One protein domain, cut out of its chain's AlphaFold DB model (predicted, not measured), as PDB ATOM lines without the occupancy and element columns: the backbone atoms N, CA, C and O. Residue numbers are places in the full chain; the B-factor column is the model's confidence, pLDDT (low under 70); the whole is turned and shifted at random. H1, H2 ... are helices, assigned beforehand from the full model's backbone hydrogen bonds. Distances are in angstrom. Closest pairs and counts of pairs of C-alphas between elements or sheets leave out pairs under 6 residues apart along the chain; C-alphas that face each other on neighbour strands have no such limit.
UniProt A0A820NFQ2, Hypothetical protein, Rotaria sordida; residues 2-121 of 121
ATOM      1  N   VAL A   2      12.903  20.302 -37.009       67.38
ATOM      2  CA  VAL A   2      12.146  20.550 -35.775       67.38
ATOM      3  C   VAL A   2      11.533  19.236 -35.299       67.38
ATOM      4  O   VAL A   2      11.132  18.404 -36.116       67.38
ATOM      5  N   LYS A   3      11.489  19.038 -33.981       66.56
ATOM      6  CA  LYS A   3      10.861  17.864 -33.371       66.56
ATOM      7  C   LYS A   3       9.473  17.642 -33.992       66.56
ATOM      8  O   LYS A   3       8.698  18.584 -34.112       66.56
ATOM      9  N   ASN A   4       9.184  16.406 -34.398       72.56
ATOM     10  CA  ASN A   4       7.941  15.993 -35.073       72.56
ATOM     11  C   ASN A   4       7.725  16.527 -36.504       72.56
ATOM     12  O   ASN A   4       6.642  16.353 -37.055       72.56
ATOM     13  N   CYS A   5       8.728  17.126 -37.146       82.69
ATOM     14  CA  CYS A   5       8.667  17.426 -38.576       82.69
ATOM     15  C   CYS A   5       9.244  16.250 -39.380       82.69
ATOM     16  O   CYS A   5      10.379  15.825 -39.153       82.69
ATOM     17  N   SER A   6       8.459  15.693 -40.305       88.12
ATOM     18  CA  SER A   6       8.922  14.604 -41.166       88.12
ATOM     19  C   SER A   6       9.786  15.135 -42.312       88.12
ATOM     20  O   SER A   6       9.654  16.284 -42.741       88.12
ATOM     21  N   ALA A   7      10.645  14.272 -42.859       89.25
ATOM     22  CA  ALA A   7      11.440  14.595 -44.043       89.25
ATOM     23  C   ALA A   7      10.572  15.069 -45.221       89.25
ATOM     24  O   ALA A   7      10.935  16.013 -45.914       89.25
ATOM     25  N   LEU A   8       9.397  14.457 -45.410       90.75
ATOM     26  CA  LEU A   8       8.453  14.832 -46.463       90.75
ATOM     27  C   LEU A   8       7.897  16.247 -46.263       90.75
ATOM     28  O   LEU A   8       7.866  17.030 -47.209       90.75
ATOM     29  N   VAL A   9       7.485  16.590 -45.040       91.19
ATOM     30  CA  VAL A   9       6.965  17.932 -44.728       91.19
ATOM     31  C   VAL A   9       8.040  18.989 -44.974       91.19
ATOM     32  O   VAL A   9       7.771  20.005 -45.613       91.19
ATOM     33  N   HIS A  10       9.273  18.724 -44.542       91.19
ATOM     34  CA  HIS A  10      10.394  19.630 -44.774       91.19
ATOM     35  C   HIS A  10      10.756  19.754 -46.257       91.19
ATOM     36  O   HIS A  10      10.928  20.863 -46.749       91.19
ATOM     37  N   ARG A  11      10.776  18.644 -47.005       93.06
ATOM     38  CA  ARG A  11      10.970  18.656 -48.464       93.06
ATOM     39  C   ARG A  11       9.930  19.529 -49.160       93.06
ATOM     40  O   ARG A  11      10.288  20.328 -50.018       93.06
ATOM     41  N   ASN A  12       8.664  19.407 -48.779       92.88
ATOM     42  CA  ASN A  12       7.589  20.188 -49.385       92.88
ATOM     43  C   ASN A  12       7.700  21.682 -49.062       92.88
ATOM     44  O   ASN A  12       7.400  22.508 -49.923       92.88
ATOM     45  N   LEU A  13       8.163  22.034 -47.857       91.50
ATOM     46  CA  LEU A  13       8.477  23.420 -47.514       91.50
ATOM     47  C   LEU A  13       9.582  23.971 -48.425       91.50
ATOM     48  O   LEU A  13       9.399  25.025 -49.023       91.50
ATOM     49  N   GLU A  14      10.681  23.235 -48.578       92.94
ATOM     50  CA  GLU A  14      11.822  23.629 -49.417       92.94
ATOM     51  C   GLU A  14      11.414  23.808 -50.884       92.94
ATOM     52  O   GLU A  14      11.726  24.824 -51.493       92.94
ATOM     53  N   ILE A  15      10.635  22.874 -51.445       94.25
ATOM     54  CA  ILE A  15      10.076  23.007 -52.801       94.25
ATOM     55  C   ILE A  15       9.221  24.275 -52.907       94.25
ATOM     56  O   ILE A  15       9.359  25.040 -53.864       94.25
ATOM     57  N   ARG A  16       8.356  24.522 -51.915       91.69
ATOM     58  CA  ARG A  16       7.462  25.684 -51.899       91.69
ATOM     59  C   ARG A  16       8.223  27.006 -51.917       91.69
ATOM     60  O   ARG A  16       7.760  27.934 -52.572       91.69
ATOM     61  N   LEU A  17       9.397  27.088 -51.286       91.19
ATOM     62  CA  LEU A  17      10.247  28.287 -51.340       91.19
ATOM     63  C   LEU A  17      10.657  28.665 -52.771       91.19
ATOM     64  O   LEU A  17      10.916  29.839 -53.034       91.19
ATOM     65  N   PHE A  18      10.674  27.714 -53.710       92.31
ATOM     66  CA  PHE A  18      11.032  27.951 -55.113       92.31
ATOM     67  C   PHE A  18       9.827  27.978 -56.064       92.31
ATOM     68  O   PHE A  18       9.903  28.591 -57.130       92.31
ATOM     69  N   THR A  19       8.696  27.375 -55.689       91.94
ATOM     70  CA  THR A  19       7.498  27.321 -56.545       91.94
ATOM     71  C   THR A  19       6.442  28.368 -56.201       91.94
ATOM     72  O   THR A  19       5.850  28.943 -57.113       91.94
ATOM     73  N   ASN A  20       6.197  28.617 -54.914       89.56
ATOM     74  CA  ASN A  20       5.197  29.568 -54.432       89.56
ATOM     75  C   ASN A  20       5.491  29.978 -52.971       89.56
ATOM     76  O   ASN A  20       4.831  29.492 -52.040       89.56
ATOM     77  N   PRO A  21       6.530  30.802 -52.744       87.94
ATOM     78  CA  PRO A  21       6.912  31.219 -51.403       87.94
ATOM     79  C   PRO A  21       5.791  32.026 -50.741       87.94
ATOM     80  O   PRO A  21       4.975  32.669 -51.392       87.94
ATOM     81  N   ASN A  22       5.723  31.990 -49.415       85.25
ATOM     82  CA  ASN A  22       4.711  32.767 -48.706       85.25
ATOM     83  C   ASN A  22       5.010  34.264 -48.828       85.25
ATOM     84  O   ASN A  22       6.161  34.673 -48.703       85.25
ATOM     85  N   GLY A  23       3.967  35.070 -49.027       83.56
ATOM     86  CA  GLY A  23       4.096  36.525 -49.104       83.56
ATOM     87  C   GLY A  23       4.518  37.067 -50.472       83.56
ATOM     88  O   GLY A  23       4.814  38.253 -50.557       83.56
ATOM     89  N   VAL A  24       4.521  36.242 -51.528       85.38
ATOM     90  CA  VAL A  24       4.647  36.730 -52.910       85.38
ATOM     91  C   VAL A  24       3.314  36.679 -53.646       85.38
ATOM     92  O   VAL A  24       2.526  35.753 -53.470       85.38
ATOM     93  N   THR A  25       3.090  37.671 -54.499       85.00
ATOM     94  CA  THR A  25       1.988  37.741 -55.465       85.00
ATOM     95  C   THR A  25       2.394  37.111 -56.801       85.00
ATOM     96  O   THR A  25       1.563  36.520 -57.488       85.00
ATOM     97  N   GLY A  26       3.677  37.188 -57.170       85.44
ATOM     98  CA  GLY A  26       4.204  36.639 -58.417       85.44
ATOM     99  C   GLY A  26       5.570  35.982 -58.248       85.44
ATOM    100  O   GLY A  26       6.580  36.662 -58.140       85.44
ATOM    101  N   ASN A  27       5.644  34.653 -58.347       83.81
ATOM    102  CA  ASN A  27       6.889  33.900 -58.111       83.81
ATOM    103  C   ASN A  27       8.070  34.273 -59.041       83.81
ATOM    104  O   ASN A  27       9.221  34.040 -58.680       83.81
ATOM    105  N   ASN A  28       7.795  34.814 -60.235       83.25
ATOM    106  CA  ASN A  28       8.823  35.266 -61.184       83.25
ATOM    107  C   ASN A  28       9.244  36.728 -60.979       83.25
ATOM    108  O   ASN A  28      10.332  37.101 -61.402       83.25
ATOM    109  N   ASN A  29       8.362  37.544 -60.403       84.06
ATOM    110  CA  ASN A  29       8.500  39.001 -60.384       84.06
ATOM    111  C   ASN A  29       8.821  39.520 -58.986       84.06
ATOM    112  O   ASN A  29       9.481  40.544 -58.845       84.06
ATOM    113  N   ASP A  30       8.397  38.782 -57.966       80.12
ATOM    114  CA  ASP A  30       8.753  39.027 -56.588       80.12
ATOM    115  C   ASP A  30      10.022  38.226 -56.311       80.12
ATOM    116  O   ASP A  30      10.089  37.013 -56.547       80.12
ATOM    117  N   TRP A  31      11.048  38.919 -55.829       70.69
ATOM    118  CA  TRP A  31      12.364  38.362 -55.535       70.69
ATOM    119  C   TRP A  31      12.520  38.186 -54.020       70.69
ATOM    120  O   TRP A  31      13.354  38.865 -53.415       70.69
ATOM    121  N   PRO A  32      11.718  37.328 -53.351       79.62
ATOM    122  CA  PRO A  32      11.950  37.062 -51.947       79.62
ATOM    123  C   PRO A  32      13.315  36.392 -51.812       79.62
ATOM    124  O   PRO A  32      13.774  35.676 -52.709       79.62
ATOM    125  N   ILE A  33      13.956  36.591 -50.669       78.12
ATOM    126  CA  ILE A  33      15.174  35.858 -50.350       78.12
ATOM    127  C   ILE A  33      14.807  34.373 -50.213       78.12
ATOM    128  O   ILE A  33      13.913  34.014 -49.444       78.12
ATOM    129  N   ARG A  34      15.482  33.507 -50.976       85.25
ATOM    130  CA  ARG A  34      15.251  32.056 -51.003       85.25
ATOM    131  C   ARG A  34      16.493  31.345 -50.494       85.25
ATOM    132  O   ARG A  34      17.591  31.588 -50.987       85.25
ATOM    133  N   PHE A  35      16.312  30.446 -49.537       83.81
ATOM    134  CA  PHE A  35      17.385  29.638 -48.972       83.81
ATOM    135  C   PHE A  35      17.021  28.163 -49.058       83.81
ATOM    136  O   PHE A  35      15.858  27.811 -48.895       83.81
ATOM    137  N   ILE A  36      18.031  27.318 -49.264       87.25
ATOM    138  CA  ILE A  36      17.924  25.888 -48.973       87.25
ATOM    139  C   ILE A  36      18.298  25.703 -47.506       87.25
ATOM    140  O   ILE A  36      19.418  26.028 -47.100       87.25
ATOM    141  N   LEU A  37      17.383  25.166 -46.708       82.00
ATOM    142  CA  LEU A  37      17.552  25.035 -45.264       82.00
ATOM    143  C   LEU A  37      18.121  23.654 -44.915       82.00
ATOM    144  O   LEU A  37      17.428  22.709 -44.539       82.00
ATOM    145  N   SER A  38      19.443  23.514 -45.009       77.19
ATOM    146  CA  SER A  38      20.116  22.346 -44.432       77.19
ATOM    147  C   SER A  38      20.125  22.466 -42.905       77.19
ATOM    148  O   SER A  38      20.631  23.427 -42.335       77.19
ATOM    149  N   SER A  39      19.515  21.495 -42.235       81.19
ATOM    150  CA  SER A  39      19.313  21.432 -40.787       81.19
ATOM    151  C   SER A  39      19.882  20.110 -40.259       81.19
ATOM    152  O   SER A  39      20.678  19.462 -40.929       81.19
ATOM    153  N   TYR A  40      19.498  19.684 -39.060       85.81
ATOM    154  CA  TYR A  40      19.845  18.381 -38.492       85.81
ATOM    155  C   TYR A  40      18.682  17.809 -37.677       85.81
ATOM    156  O   TYR A  40      17.848  18.554 -37.167       85.81
ATOM    157  N   TYR A  41      18.562  16.489 -37.596       83.75
ATOM    158  CA  TYR A  41      17.534  15.824 -36.804       83.75
ATOM    159  C   TYR A  41      17.855  15.901 -35.306       83.75
ATOM    160  O   TYR A  41      18.971  15.599 -34.888       83.75
ATOM    161  N   HIS A  42      16.849  16.216 -34.488       79.12
ATOM    162  CA  HIS A  42      16.923  16.098 -33.027       79.12
ATOM    163  C   HIS A  42      16.634  14.652 -32.585       79.12
ATOM    164  O   HIS A  42      15.625  14.370 -31.941       79.12
ATOM    165  N   THR A  43      17.492  13.706 -32.976       75.06
ATOM    166  CA  THR A  43      17.286  12.258 -32.736       75.06
ATOM    167  C   THR A  43      17.630  11.805 -31.325       75.06
ATOM    168  O   THR A  43      17.203  10.734 -30.908       75.06
ATOM    169  N   TYR A  44      18.378  12.607 -30.570       72.12
ATOM    170  CA  TYR A  44      18.810  12.236 -29.224       72.12
ATOM    171  C   TYR A  44      17.782  12.610 -28.146       72.12
ATOM    172  O   TYR A  44      17.860  12.111 -27.034       72.12
ATOM    173  N   GLY A  45      16.718  13.345 -28.485       69.00
ATOM    174  CA  GLY A  45      15.735  13.836 -27.508       69.00
ATOM    175  C   GLY A  45      16.107  15.189 -26.897       69.00
ATOM    176  O   GLY A  45      15.349  15.716 -26.084       69.00
ATOM    177  N   ASP A  46      17.214  15.769 -27.364       68.81
ATOM    178  CA  ASP A  46      17.823  16.995 -26.860       68.81
ATOM    179  C   ASP A  46      17.905  18.046 -27.980       68.81
ATOM    180  O   ASP A  46      17.820  17.735 -29.173       68.81
ATOM    181  N   LEU A  47      18.117  19.310 -27.606       75.00
ATOM    182  CA  LEU A  47      18.312  20.427 -28.543       75.00
ATOM    183  C   LEU A  47      19.772  20.568 -29.020       75.00
ATOM    184  O   LEU A  47      20.148  21.600 -29.569       75.00
ATOM    185  N   GLY A  48      20.603  19.546 -28.797       82.00
ATOM    186  CA  GLY A  48      22.023  19.574 -29.133       82.00
ATOM    187  C   GLY A  48      22.291  19.581 -30.639       82.00
ATOM    188  O   GLY A  48      21.524  19.033 -31.435       82.00
ATOM    189  N   ILE A  49      23.415  20.191 -31.014       87.12
ATOM    190  CA  ILE A  49      23.891  20.289 -32.396       87.12
ATOM    191  C   ILE A  49      24.960  19.210 -32.606       87.12
ATOM    192  O   ILE A  49      25.862  19.097 -31.774       87.12
ATOM    193  N   PRO A  50      24.937  18.442 -33.712       88.00
ATOM    194  CA  PRO A  50      25.925  17.396 -33.976       88.00
ATOM    195  C   PRO A  50      27.280  17.943 -34.461       88.00
ATOM    196  O   PRO A  50      27.838  17.491 -35.457       88.00
ATOM    197  N   ASN A  51      27.826  18.925 -33.740       87.38
ATOM    198  CA  ASN A  51      29.125  19.559 -33.984       87.38
ATOM    199  C   ASN A  51      30.218  19.087 -33.001       87.38
ATOM    200  O   ASN A  51      31.321  19.632 -32.993       87.38
ATOM    201  N   GLY A  52      29.901  18.123 -32.127       87.69
ATOM    202  CA  GLY A  52      30.810  17.611 -31.100       87.69
ATOM    203  C   GLY A  52      31.006  18.524 -29.888       87.69
ATOM    204  O   GLY A  52      31.815  18.200 -29.026       87.69
ATOM    205  N   LYS A  53      30.295  19.655 -29.803       88.88
ATOM    206  CA  LYS A  53      30.305  20.555 -28.634       88.88
ATOM    207  C   LYS A  53      29.113  20.339 -27.710       88.88
ATOM    208  O   LYS A  53      29.182  20.697 -26.544       88.88
ATOM    209  N   SER A  54      28.052  19.706 -28.199       88.06
ATOM    210  CA  SER A  54      26.908  19.280 -27.390       88.06
ATOM    211  C   SER A  54      27.162  17.930 -26.700       88.06
ATOM    212  O   SER A  54      26.315  17.046 -26.764       88.06
ATOM    213  N   SER A  55      28.327  17.753 -26.065       87.94
ATOM    214  CA  SER A  55      28.626  16.576 -25.234       87.94
ATOM    215  C   SER A  55      28.532  16.928 -23.753       87.94
ATOM    216  O   SER A  55      29.066  17.957 -23.338       87.94
ATOM    217  N   CYS A  56      27.910  16.059 -22.953       88.00
ATOM    218  CA  CYS A  56      27.894  16.194 -21.497       88.00
ATOM    219  C   CYS A  56      29.299  16.127 -20.888       88.00
ATOM    220  O   CYS A  56      29.539  16.777 -19.875       88.00
ATOM    221  N   ASP A  57      30.248  15.454 -21.546       89.81
ATOM    222  CA  ASP A  57      31.652  15.399 -21.110       89.81
ATOM    223  C   ASP A  57      32.347  16.766 -21.194       89.81
ATOM    224  O   ASP A  57      33.357  17.003 -20.541       89.81
ATOM    225  N   LEU A  58      31.818  17.673 -22.023       90.00
ATOM    226  CA  LEU A  58      32.327  19.036 -22.192       90.00
ATOM    227  C   LEU A  58      31.576  20.054 -21.326       90.00
ATOM    228  O   LEU A  58      31.813  21.256 -21.448       90.00
ATOM    229  N   CYS A  59      30.635  19.605 -20.496       88.19
ATOM    230  CA  CYS A  59      29.844  20.498 -19.672       88.19
ATOM    231  C   CYS A  59      30.669  21.082 -18.514       88.19
ATOM    232  O   CYS A  59      31.426  20.375 -17.855       88.19
ATOM    233  N   THR A  60      30.465  22.373 -18.230       90.94
ATOM    234  CA  THR A  60      31.175  23.091 -17.158       90.94
ATOM    235  C   THR A  60      30.277  23.837 -16.167       90.94
ATOM    236  O   THR A  60      30.783  24.303 -15.153       90.94
ATOM    237  N   VAL A  61      28.969  23.981 -16.433       87.88
ATOM    238  CA  VAL A  61      28.076  24.841 -15.623       87.88
ATOM    239  C   VAL A  61      26.880  24.080 -15.047       87.88
ATOM    240  O   VAL A  61      26.736  24.003 -13.835       87.88
ATOM    241  N   MET A  62      26.013  23.510 -15.891       84.88
ATOM    242  CA  MET A  62      24.788  22.813 -15.458       84.88
ATOM    243  C   MET A  62      24.810  21.344 -15.888       84.88
ATOM    244  O   MET A  62      24.023  20.909 -16.723       84.88
ATOM    245  N   CYS A  63      25.760  20.578 -15.360       87.94
ATOM    246  CA  CYS A  63      26.046  19.238 -15.888       87.94
ATOM    247  C   CYS A  63      25.102  18.165 -15.362       87.94
ATOM    248  O   CYS A  63      24.810  17.210 -16.072       87.94
ATOM    249  N   GLU A  64      24.526  18.383 -14.184       87.31
ATOM    250  CA  GLU A  64      23.507  17.515 -13.588       87.31
ATOM    251  C   GLU A  64      22.229  17.425 -14.440       87.31
ATOM    252  O   GLU A  64      21.508  16.430 -14.395       87.31
ATOM    253  N   THR A  65      21.944  18.453 -15.249       84.31
ATOM    254  CA  THR A  65      20.796  18.466 -16.165       84.31
ATOM    255  C   THR A  65      21.149  17.955 -17.562       84.31
ATOM    256  O   THR A  65      20.248  17.759 -18.382       84.31
ATOM    257  N   CYS A  66      22.430  17.684 -17.838       85.06
ATOM    258  CA  CYS A  66      22.868  17.125 -19.108       85.06
ATOM    259  C   CYS A  66      22.554  15.631 -19.152       85.06
ATOM    260  O   CYS A  66      23.224  14.812 -18.531       85.06
ATOM    261  N   ARG A  67      21.495  15.268 -19.878       83.62
ATOM    262  CA  ARG A  67      21.016  13.878 -19.915       83.62
ATOM    263  C   ARG A  67      21.637  13.051 -21.030       83.62
ATOM    264  O   ARG A  67      21.660  11.828 -20.918       83.62
ATOM    265  N   LYS A  68      22.077  13.692 -22.114       86.25
ATOM    266  CA  LYS A  68      22.535  13.018 -23.329       86.25
ATOM    267  C   LYS A  68      23.515  13.875 -24.123       86.25
ATOM    268  O   LYS A  68      23.315  15.075 -24.305       86.25
ATOM    269  N   SER A  69      24.556  13.213 -24.619       87.38
ATOM    270  CA  SER A  69      25.548  13.788 -25.522       87.38
ATOM    271  C   SER A  69      25.121  13.609 -26.976       87.38
ATOM    272  O   SER A  69      24.692  12.527 -27.382       87.38
ATOM    273  N   VAL A  70      25.314  14.649 -27.782       87.50
ATOM    274  CA  VAL A  70      25.179  14.603 -29.238       87.50
ATOM    275  C   VAL A  70      26.582  14.507 -29.850       87.50
ATOM    276  O   VAL A  70      27.364  15.458 -29.740       87.50
ATOM    277  N   PRO A  71      26.933  13.379 -30.496       87.06
ATOM    278  CA  PRO A  71      28.247  13.213 -31.099       87.06
ATOM    279  C   PRO A  71      28.439  14.156 -32.292       87.06
ATOM    280  O   PRO A  71      27.485  14.640 -32.904       87.06
ATOM    281  N   SER A  72      29.701  14.391 -32.647       89.38
ATOM    282  CA  SER A  72      30.041  15.074 -33.896       89.38
ATOM    283  C   SER A  72      29.630  14.221 -35.094       89.38
ATOM    284  O   SER A  72      29.942  13.031 -35.146       89.38
ATOM    285  N   ILE A  73      28.953  14.828 -36.068       88.75
ATOM    286  CA  ILE A  73      28.577  14.186 -37.330       88.75
ATOM    287  C   ILE A  73      29.080  15.071 -38.465       88.75
ATOM    288  O   ILE A  73      28.936  16.291 -38.435       88.75
ATOM    289  N   LYS A  74      29.669  14.471 -39.501       87.94
ATOM    290  CA  LYS A  74      30.102  15.239 -40.672       87.94
ATOM    291  C   LYS A  74      28.881  15.780 -41.418       87.94
ATOM    292  O   LYS A  74      28.032  15.019 -41.880       87.94
ATOM    293  N   ALA A  75      28.822  17.103 -41.570       82.69
ATOM    294  CA  ALA A  75      27.771  17.758 -42.347       82.69
ATOM    295  C   ALA A  75      27.847  17.380 -43.835       82.69
ATOM    296  O   ALA A  75      26.837  17.036 -44.452       82.69
ATOM    297  N   HIS A  76      29.059  17.377 -44.397       85.50
ATOM    298  CA  HIS A  76      29.305  16.944 -45.765       85.50
ATOM    299  C   HIS A  76      29.696  15.465 -45.818       85.50
ATOM    300  O   HIS A  76      30.636  15.030 -45.153       85.50
ATOM    301  N   GLU A  77      28.989  14.709 -46.652       86.00
ATOM    302  CA  GLU A  77      29.263  13.306 -46.936       86.00
ATOM    303  C   GLU A  77      29.006  13.066 -48.436       86.00
ATOM    304  O   GLU A  77      27.873  13.272 -48.884       86.00
ATOM    305  N   PRO A  78      30.033  12.698 -49.230       83.06
ATOM    306  CA  PRO A  78      29.937  12.664 -50.691       83.06
ATOM    307  C   PRO A  78      28.840  11.750 -51.239       83.06
ATOM    308  O   PRO A  78      28.177  12.115 -52.204       83.06
ATOM    309  N   MET A  79      28.618  10.608 -50.587       84.94
ATOM    310  CA  MET A  79      27.673   9.571 -51.016       84.94
ATOM    311  C   MET A  79      26.340   9.624 -50.261       84.94
ATOM    312  O   MET A  79      25.507   8.737 -50.416       84.94
ATOM    313  N   ALA A  80      26.118  10.623 -49.405       87.69
ATOM    314  CA  ALA A  80      24.902  10.651 -48.608       87.69
ATOM    315  C   ALA A  80      23.694  11.110 -49.421       87.69
ATOM    316  O   ALA A  80      23.765  12.051 -50.209       87.69
ATOM    317  N   CYS A  81      22.553  10.491 -49.152       90.19
ATOM    318  CA  CYS A  81      21.276  10.915 -49.702       90.19
ATOM    319  C   CYS A  81      20.673  12.067 -48.891       90.19
ATOM    320  O   CYS A  81      21.074  12.357 -47.757       90.19
ATOM    321  N   ALA A  82      19.688  12.750 -49.470       90.44
ATOM    322  CA  ALA A  82      18.883  13.687 -48.705       90.44
ATOM    323  C   ALA A  82      18.078  12.931 -47.639       90.44
ATOM    324  O   ALA A  82      17.555  11.853 -47.898       90.44
ATOM    325  N   TYR A  83      17.956  13.523 -46.450       88.31
ATOM    326  CA  TYR A  83      17.083  13.024 -45.382       88.31
ATOM    327  C   TYR A  83      17.343  11.585 -44.883       88.31
ATOM    328  O   TYR A  83      16.422  10.941 -44.385       88.31
ATOM    329  N   VAL A  84      18.576  11.076 -44.987       83.88
ATOM    330  CA  VAL A  84      18.941   9.748 -44.458       83.88
ATOM    331  C   VAL A  84      19.742   9.824 -43.161       83.88
ATOM    332  O   VAL A  84      20.554  10.731 -42.965       83.88
ATOM    333  N   GLY A  85      19.547   8.807 -42.317       77.75
ATOM    334  CA  GLY A  85      20.300   8.587 -41.084       77.75
ATOM    335  C   GLY A  85      19.935   9.536 -39.941       77.75
ATOM    336  O   GLY A  85      18.884  10.172 -39.932       77.75
ATOM    337  N   ASN A  86      20.843   9.617 -38.969       76.50
ATOM    338  CA  ASN A  86      20.779  10.542 -37.841       76.50
ATOM    339  C   ASN A  86      21.819  11.647 -38.073       76.50
ATOM    340  O   ASN A  86      22.961  11.343 -38.408       76.50
ATOM    341  N   GLY A  87      21.447  12.923 -37.923       82.75
ATOM    342  CA  GLY A  87      22.358  14.054 -38.156       82.75
ATOM    343  C   GLY A  87      21.821  15.065 -39.162       82.75
ATOM    344  O   GLY A  87      20.676  15.480 -39.050       82.75
ATOM    345  N   TYR A  88      22.641  15.516 -40.108       87.81
ATOM    346  CA  TYR A  88      22.290  16.629 -40.996       87.81
ATOM    347  C   TYR A  88      21.278  16.256 -42.093       87.81
ATOM    348  O   TYR A  88      21.404  15.233 -42.767       87.81
ATOM    349  N   THR A  89      20.301  17.135 -42.332       88.19
ATOM    350  CA  THR A  89      19.402  17.066 -43.486       88.19
ATOM    351  C   THR A  89      20.127  17.622 -44.701       88.19
ATOM    352  O   THR A  89      20.400  18.816 -44.813       88.19
ATOM    353  N   ARG A  90      20.464  16.747 -45.642       89.44
ATOM    354  CA  ARG A  90      21.219  17.107 -46.848       89.44
ATOM    355  C   ARG A  90      20.273  17.526 -47.969       89.44
ATOM    356  O   ARG A  90      20.224  16.901 -49.020       89.44
ATOM    357  N   THR A  91      19.482  18.569 -47.721       90.31
ATOM    358  CA  THR A  91      18.434  19.070 -48.629       90.31
ATOM    359  C   THR A  91      18.956  19.448 -50.009       90.31
ATOM    360  O   THR A  91      18.277  19.247 -51.008       90.31
ATOM    361  N   HIS A  92      20.208  19.892 -50.078       88.56
ATOM    362  CA  HIS A  92      20.931  20.162 -51.320       88.56
ATOM    363  C   HIS A  92      21.218  18.910 -52.175       88.56
ATOM    364  O   HIS A  92      21.815  19.036 -53.236       88.56
ATOM    365  N   ARG A  93      20.831  17.709 -51.725       90.62
ATOM    366  CA  ARG A  93      20.930  16.441 -52.471       90.62
ATOM    367  C   ARG A  93      19.564  15.856 -52.829       90.62
ATOM    368  O   ARG A  93      19.467  14.707 -53.248       90.62
ATOM    369  N   ASP A  94      18.495  16.620 -52.626       93.25
ATOM    370  CA  ASP A  94      17.128  16.190 -52.893       93.25
ATOM    371  C   ASP A  94      16.699  16.633 -54.296       93.25
ATOM    372  O   ASP A  94      16.532  17.826 -54.544       93.25
ATOM    373  N   ILE A  95      16.536  15.689 -55.229       94.56
ATOM    374  CA  ILE A  95      16.210  16.012 -56.631       94.56
ATOM    375  C   ILE A  95      14.945  16.865 -56.779       94.56
ATOM    376  O   ILE A  95      15.003  17.842 -57.527       94.56
ATOM    377  N   PRO A  96      13.825  16.571 -56.092       95.25
ATOM    378  CA  PRO A  96      12.662  17.454 -56.099       95.25
ATOM    379  C   PRO A  96      12.981  18.906 -55.710       95.25
ATOM    380  O   PRO A  96      12.584  19.823 -56.429       95.25
ATOM    381  N   VAL A  97      13.738  19.129 -54.628       95.25
ATOM    382  CA  VAL A  97      14.145  20.483 -54.193       95.25
ATOM    383  C   VAL A  97      15.068  21.139 -55.219       95.25
ATOM    384  O   VAL A  97      14.848  22.286 -55.608       95.25
ATOM    385  N   ILE A  98      16.076  20.411 -55.707       94.94
ATOM    386  CA  ILE A  98      17.025  20.925 -56.699       94.94
ATOM    387  C   ILE A  98      16.302  21.317 -57.989       94.94
ATOM    388  O   ILE A  98      16.555  22.389 -58.536       94.94
ATOM    389  N   ASN A  99      15.377  20.490 -58.471       96.44
ATOM    390  CA  ASN A  99      14.617  20.792 -59.678       96.44
ATOM    391  C   ASN A  99      13.644  21.959 -59.476       96.44
ATOM    392  O   ASN A  99      13.459  22.735 -60.410       96.44
ATOM    393  N   ALA A 100      13.093  22.153 -58.273       95.25
ATOM    394  CA  ALA A 100      12.316  23.351 -57.953       95.25
ATOM    395  C   ALA A 100      13.183  24.623 -58.035       95.25
ATOM    396  O   ALA A 100      12.798  25.594 -58.691       95.25
ATOM    397  N   MET A 101      14.390  24.590 -57.458       94.38
ATOM    398  CA  MET A 101      15.364  25.685 -57.555       94.38
ATOM    399  C   MET A 101      15.771  25.962 -59.011       94.38
ATOM    400  O   MET A 101      15.791  27.113 -59.448       94.38
ATOM    401  N   ARG A 102      16.058  24.912 -59.789       95.06
ATOM    402  CA  ARG A 102      16.429  25.029 -61.207       95.06
ATOM    403  C   ARG A 102      15.299  25.605 -62.054       95.06
ATOM    404  O   ARG A 102      15.558  26.489 -62.863       95.06
ATOM    405  N   ALA A 103      14.059  25.169 -61.838       94.00
ATOM    406  CA  ALA A 103      12.895  25.690 -62.550       94.00
ATOM    407  C   ALA A 103      12.675  27.187 -62.279       94.00
ATOM    408  O   ALA A 103      12.390  27.948 -63.208       94.00
ATOM    409  N   TRP A 104      12.862  27.629 -61.030       91.06
ATOM    410  CA  TRP A 104      12.842  29.053 -60.691       91.06
ATOM    411  C   TRP A 104      13.921  29.831 -61.467       91.06
ATOM    412  O   TRP A 104      13.608  30.833 -62.107       91.06
ATOM    413  N   MET A 105      15.140  29.285 -61.537       91.75
ATOM    414  CA  MET A 105      16.271  29.823 -62.314       91.75
ATOM    415  C   MET A 105      16.160  29.654 -63.843       91.75
ATOM    416  O   MET A 105      17.105  29.984 -64.555       91.75
ATOM    417  N   LYS A 106      15.043  29.132 -64.369       93.62
ATOM    418  CA  LYS A 106      14.834  28.842 -65.807       93.62
ATOM    419  C   LYS A 106      15.833  27.838 -66.399       93.62
ATOM    420  O   LYS A 106      16.153  27.883 -67.582       93.62
ATOM    421  N   LEU A 107      16.296  26.899 -65.579       95.81
ATOM    422  CA  LEU A 107      17.177  25.805 -65.977       95.81
ATOM    423  C   LEU A 107      16.387  24.505 -66.164       95.81
ATOM    424  O   LEU A 107      15.383  24.259 -65.495       95.81
ATOM    425  N   THR A 108      16.876  23.635 -67.047       97.06
ATOM    426  CA  THR A 108      16.297  22.305 -67.289       97.06
ATOM    427  C   THR A 108      16.387  21.418 -66.051       97.06
ATOM    428  O   THR A 108      17.363  21.489 -65.305       97.06
ATOM    429  N   ALA A 109      15.392  20.559 -65.827       96.75
ATOM    430  CA  ALA A 109      15.430  19.581 -64.743       96.75
ATOM    431  C   ALA A 109      16.593  18.588 -64.919       96.75
ATOM    432  O   ALA A 109      17.015  18.294 -66.037       96.75
ATOM    433  N   ILE A 110      17.090  18.066 -63.802       96.19
ATOM    434  CA  ILE A 110      18.180  17.090 -63.755       96.19
ATOM    435  C   ILE A 110      17.766  15.826 -63.004       96.19
ATOM    436  O   ILE A 110      16.744  15.786 -62.312       96.19
ATOM    437  N   SER A 111      18.576  14.780 -63.154       94.12
ATOM    438  CA  SER A 111      18.358  13.467 -62.549       94.12
ATOM    439  C   SER A 111      19.403  13.162 -61.476       94.12
ATOM    440  O   SER A 111      20.470  13.775 -61.423       94.12
ATOM    441  N   ARG A 112      19.126  12.156 -60.641       90.69
ATOM    442  CA  ARG A 112      20.075  11.660 -59.628       90.69
ATOM    443  C   ARG A 112      21.422  11.243 -60.226       90.69
ATOM    444  O   ARG A 112      22.454  11.489 -59.614       90.69
ATOM    445  N   ALA A 113      21.404  10.651 -61.423       88.31
ATOM    446  CA  ALA A 113      22.606  10.199 -62.120       88.31
ATOM    447  C   ALA A 113      23.553  11.358 -62.460       88.31
ATOM    448  O   ALA A 113      24.757  11.208 -62.343       88.31
ATOM    449  N   SER A 114      23.017  12.534 -62.802       88.12
ATOM    450  CA  SER A 114      23.836  13.716 -63.116       88.12
ATOM    451  C   SER A 114      24.522  14.365 -61.905       88.12
ATOM    452  O   SER A 114      25.300  15.296 -62.075       88.12
ATOM    453  N   LEU A 115      24.203  13.906 -60.691       84.75
ATOM    454  CA  LEU A 115      24.729  14.424 -59.428       84.75
ATOM    455  C   LEU A 115      25.483  13.353 -58.623       84.75
ATOM    456  O   LEU A 115      25.685  13.539 -57.424       84.75
ATOM    457  N   ASP A 116      25.821  12.217 -59.242       85.88
ATOM    458  CA  ASP A 116      26.485  11.075 -58.593       85.88
ATOM    459  C   ASP A 116      25.769  10.571 -57.321       85.88
ATOM    460  O   ASP A 116      26.373  10.044 -56.389       85.88
ATOM    461  N   ILE A 117      24.439  10.715 -57.285       87.56
ATOM    462  CA  ILE A 117      23.563  10.232 -56.204       87.56
ATOM    463  C   ILE A 117      22.525   9.236 -56.733       87.56
ATOM    464  O   ILE A 117      21.406   9.147 -56.223       87.56
ATOM    465  N   GLY A 118      22.873   8.500 -57.792       87.69
ATOM    466  CA  GLY A 118      21.992   7.531 -58.455       87.69
ATOM    467  C   GLY A 118      21.461   6.429 -57.532       87.69
ATOM    468  O   GLY A 118      20.369   5.921 -57.762       87.69
ATOM    469  N   HIS A 119      22.193   6.110 -56.464       89.19
ATOM    470  CA  HIS A 119      21.816   5.132 -55.437       89.19
ATOM    471  C   HIS A 119      20.771   5.643 -54.435       89.19
ATOM    472  O   HIS A 119      20.269   4.864 -53.630       89.19
ATOM    473  N   CYS A 120      20.446   6.937 -54.450       87.44
ATOM    474  CA  CYS A 120      19.470   7.523 -53.538       87.44
ATOM    475  C   CYS A 120      18.032   7.306 -54.019       87.44
ATOM    476  O   CYS A 120      17.721   7.556 -55.181       87.44
ATOM    477  N   THR A 121      17.134   6.910 -53.117       73.69
ATOM    478  CA  THR A 121      15.696   6.729 -53.396       73.69
ATOM    479  C   THR A 121      14.890   7.953 -52.993       73.69
ATOM    480  O   THR A 121      14.991   8.356 -51.815       73.69
TER     481      THR A 121
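AT A GLANCE: This is residues 2 to 121 of the 121 residues of the protein "Hypothetical protein" of Rotaria sordida (UniProt A0A820NFQ2). Little of this domain is regular structure: two helices, H1 and H2, lie side by side at one end, and the long loop between them reaches to the other end around Glu 64 and folds back. The short H3 follows near the first residue of H2. The printed part has 120 residues, 27 of them in three named helices, H1, H2, H3, with no named strand; the class is all helix. The whole is loose, with a radius of gyration of the C-alphas of 17.5 A and spans of 53 by 36 by 20 A.

HOW THE PARTS SIT: H1, residues 7 to 19, touches H2, residues 95 to 104, at a shallow tilt of 12 degrees, the same way; their closest C-alphas, Ile 15 and Val 97, are 5.0 A apart. H2 and H3, residues 112 to 115, are close but not clearly touching, with closest C-alphas Ile 95 and Arg 112 at 6.5 A. H1 and H3 are apart. In H2 every O i to N i+4 pair is within hydrogen-bond range, in H1 8 of 9; H3 is too short for one.

IN THESE COORDINATES: H1 is 18.3 A long from C-alpha 7 at (11.440, 14.595, -44.043), H2 14.1 A, and H3 5.4 A to C-alpha 115 at (24.729, 14.424, -59.428).

THE WHOLE: The C-alphas of Glu 64 and Thr 108 are the farthest apart, 54.4 A. The printed part has no cut; the link H1 to H2 is long, 75 residues. Residues 2 to 3 and 45 to 46 have pLDDT under 70.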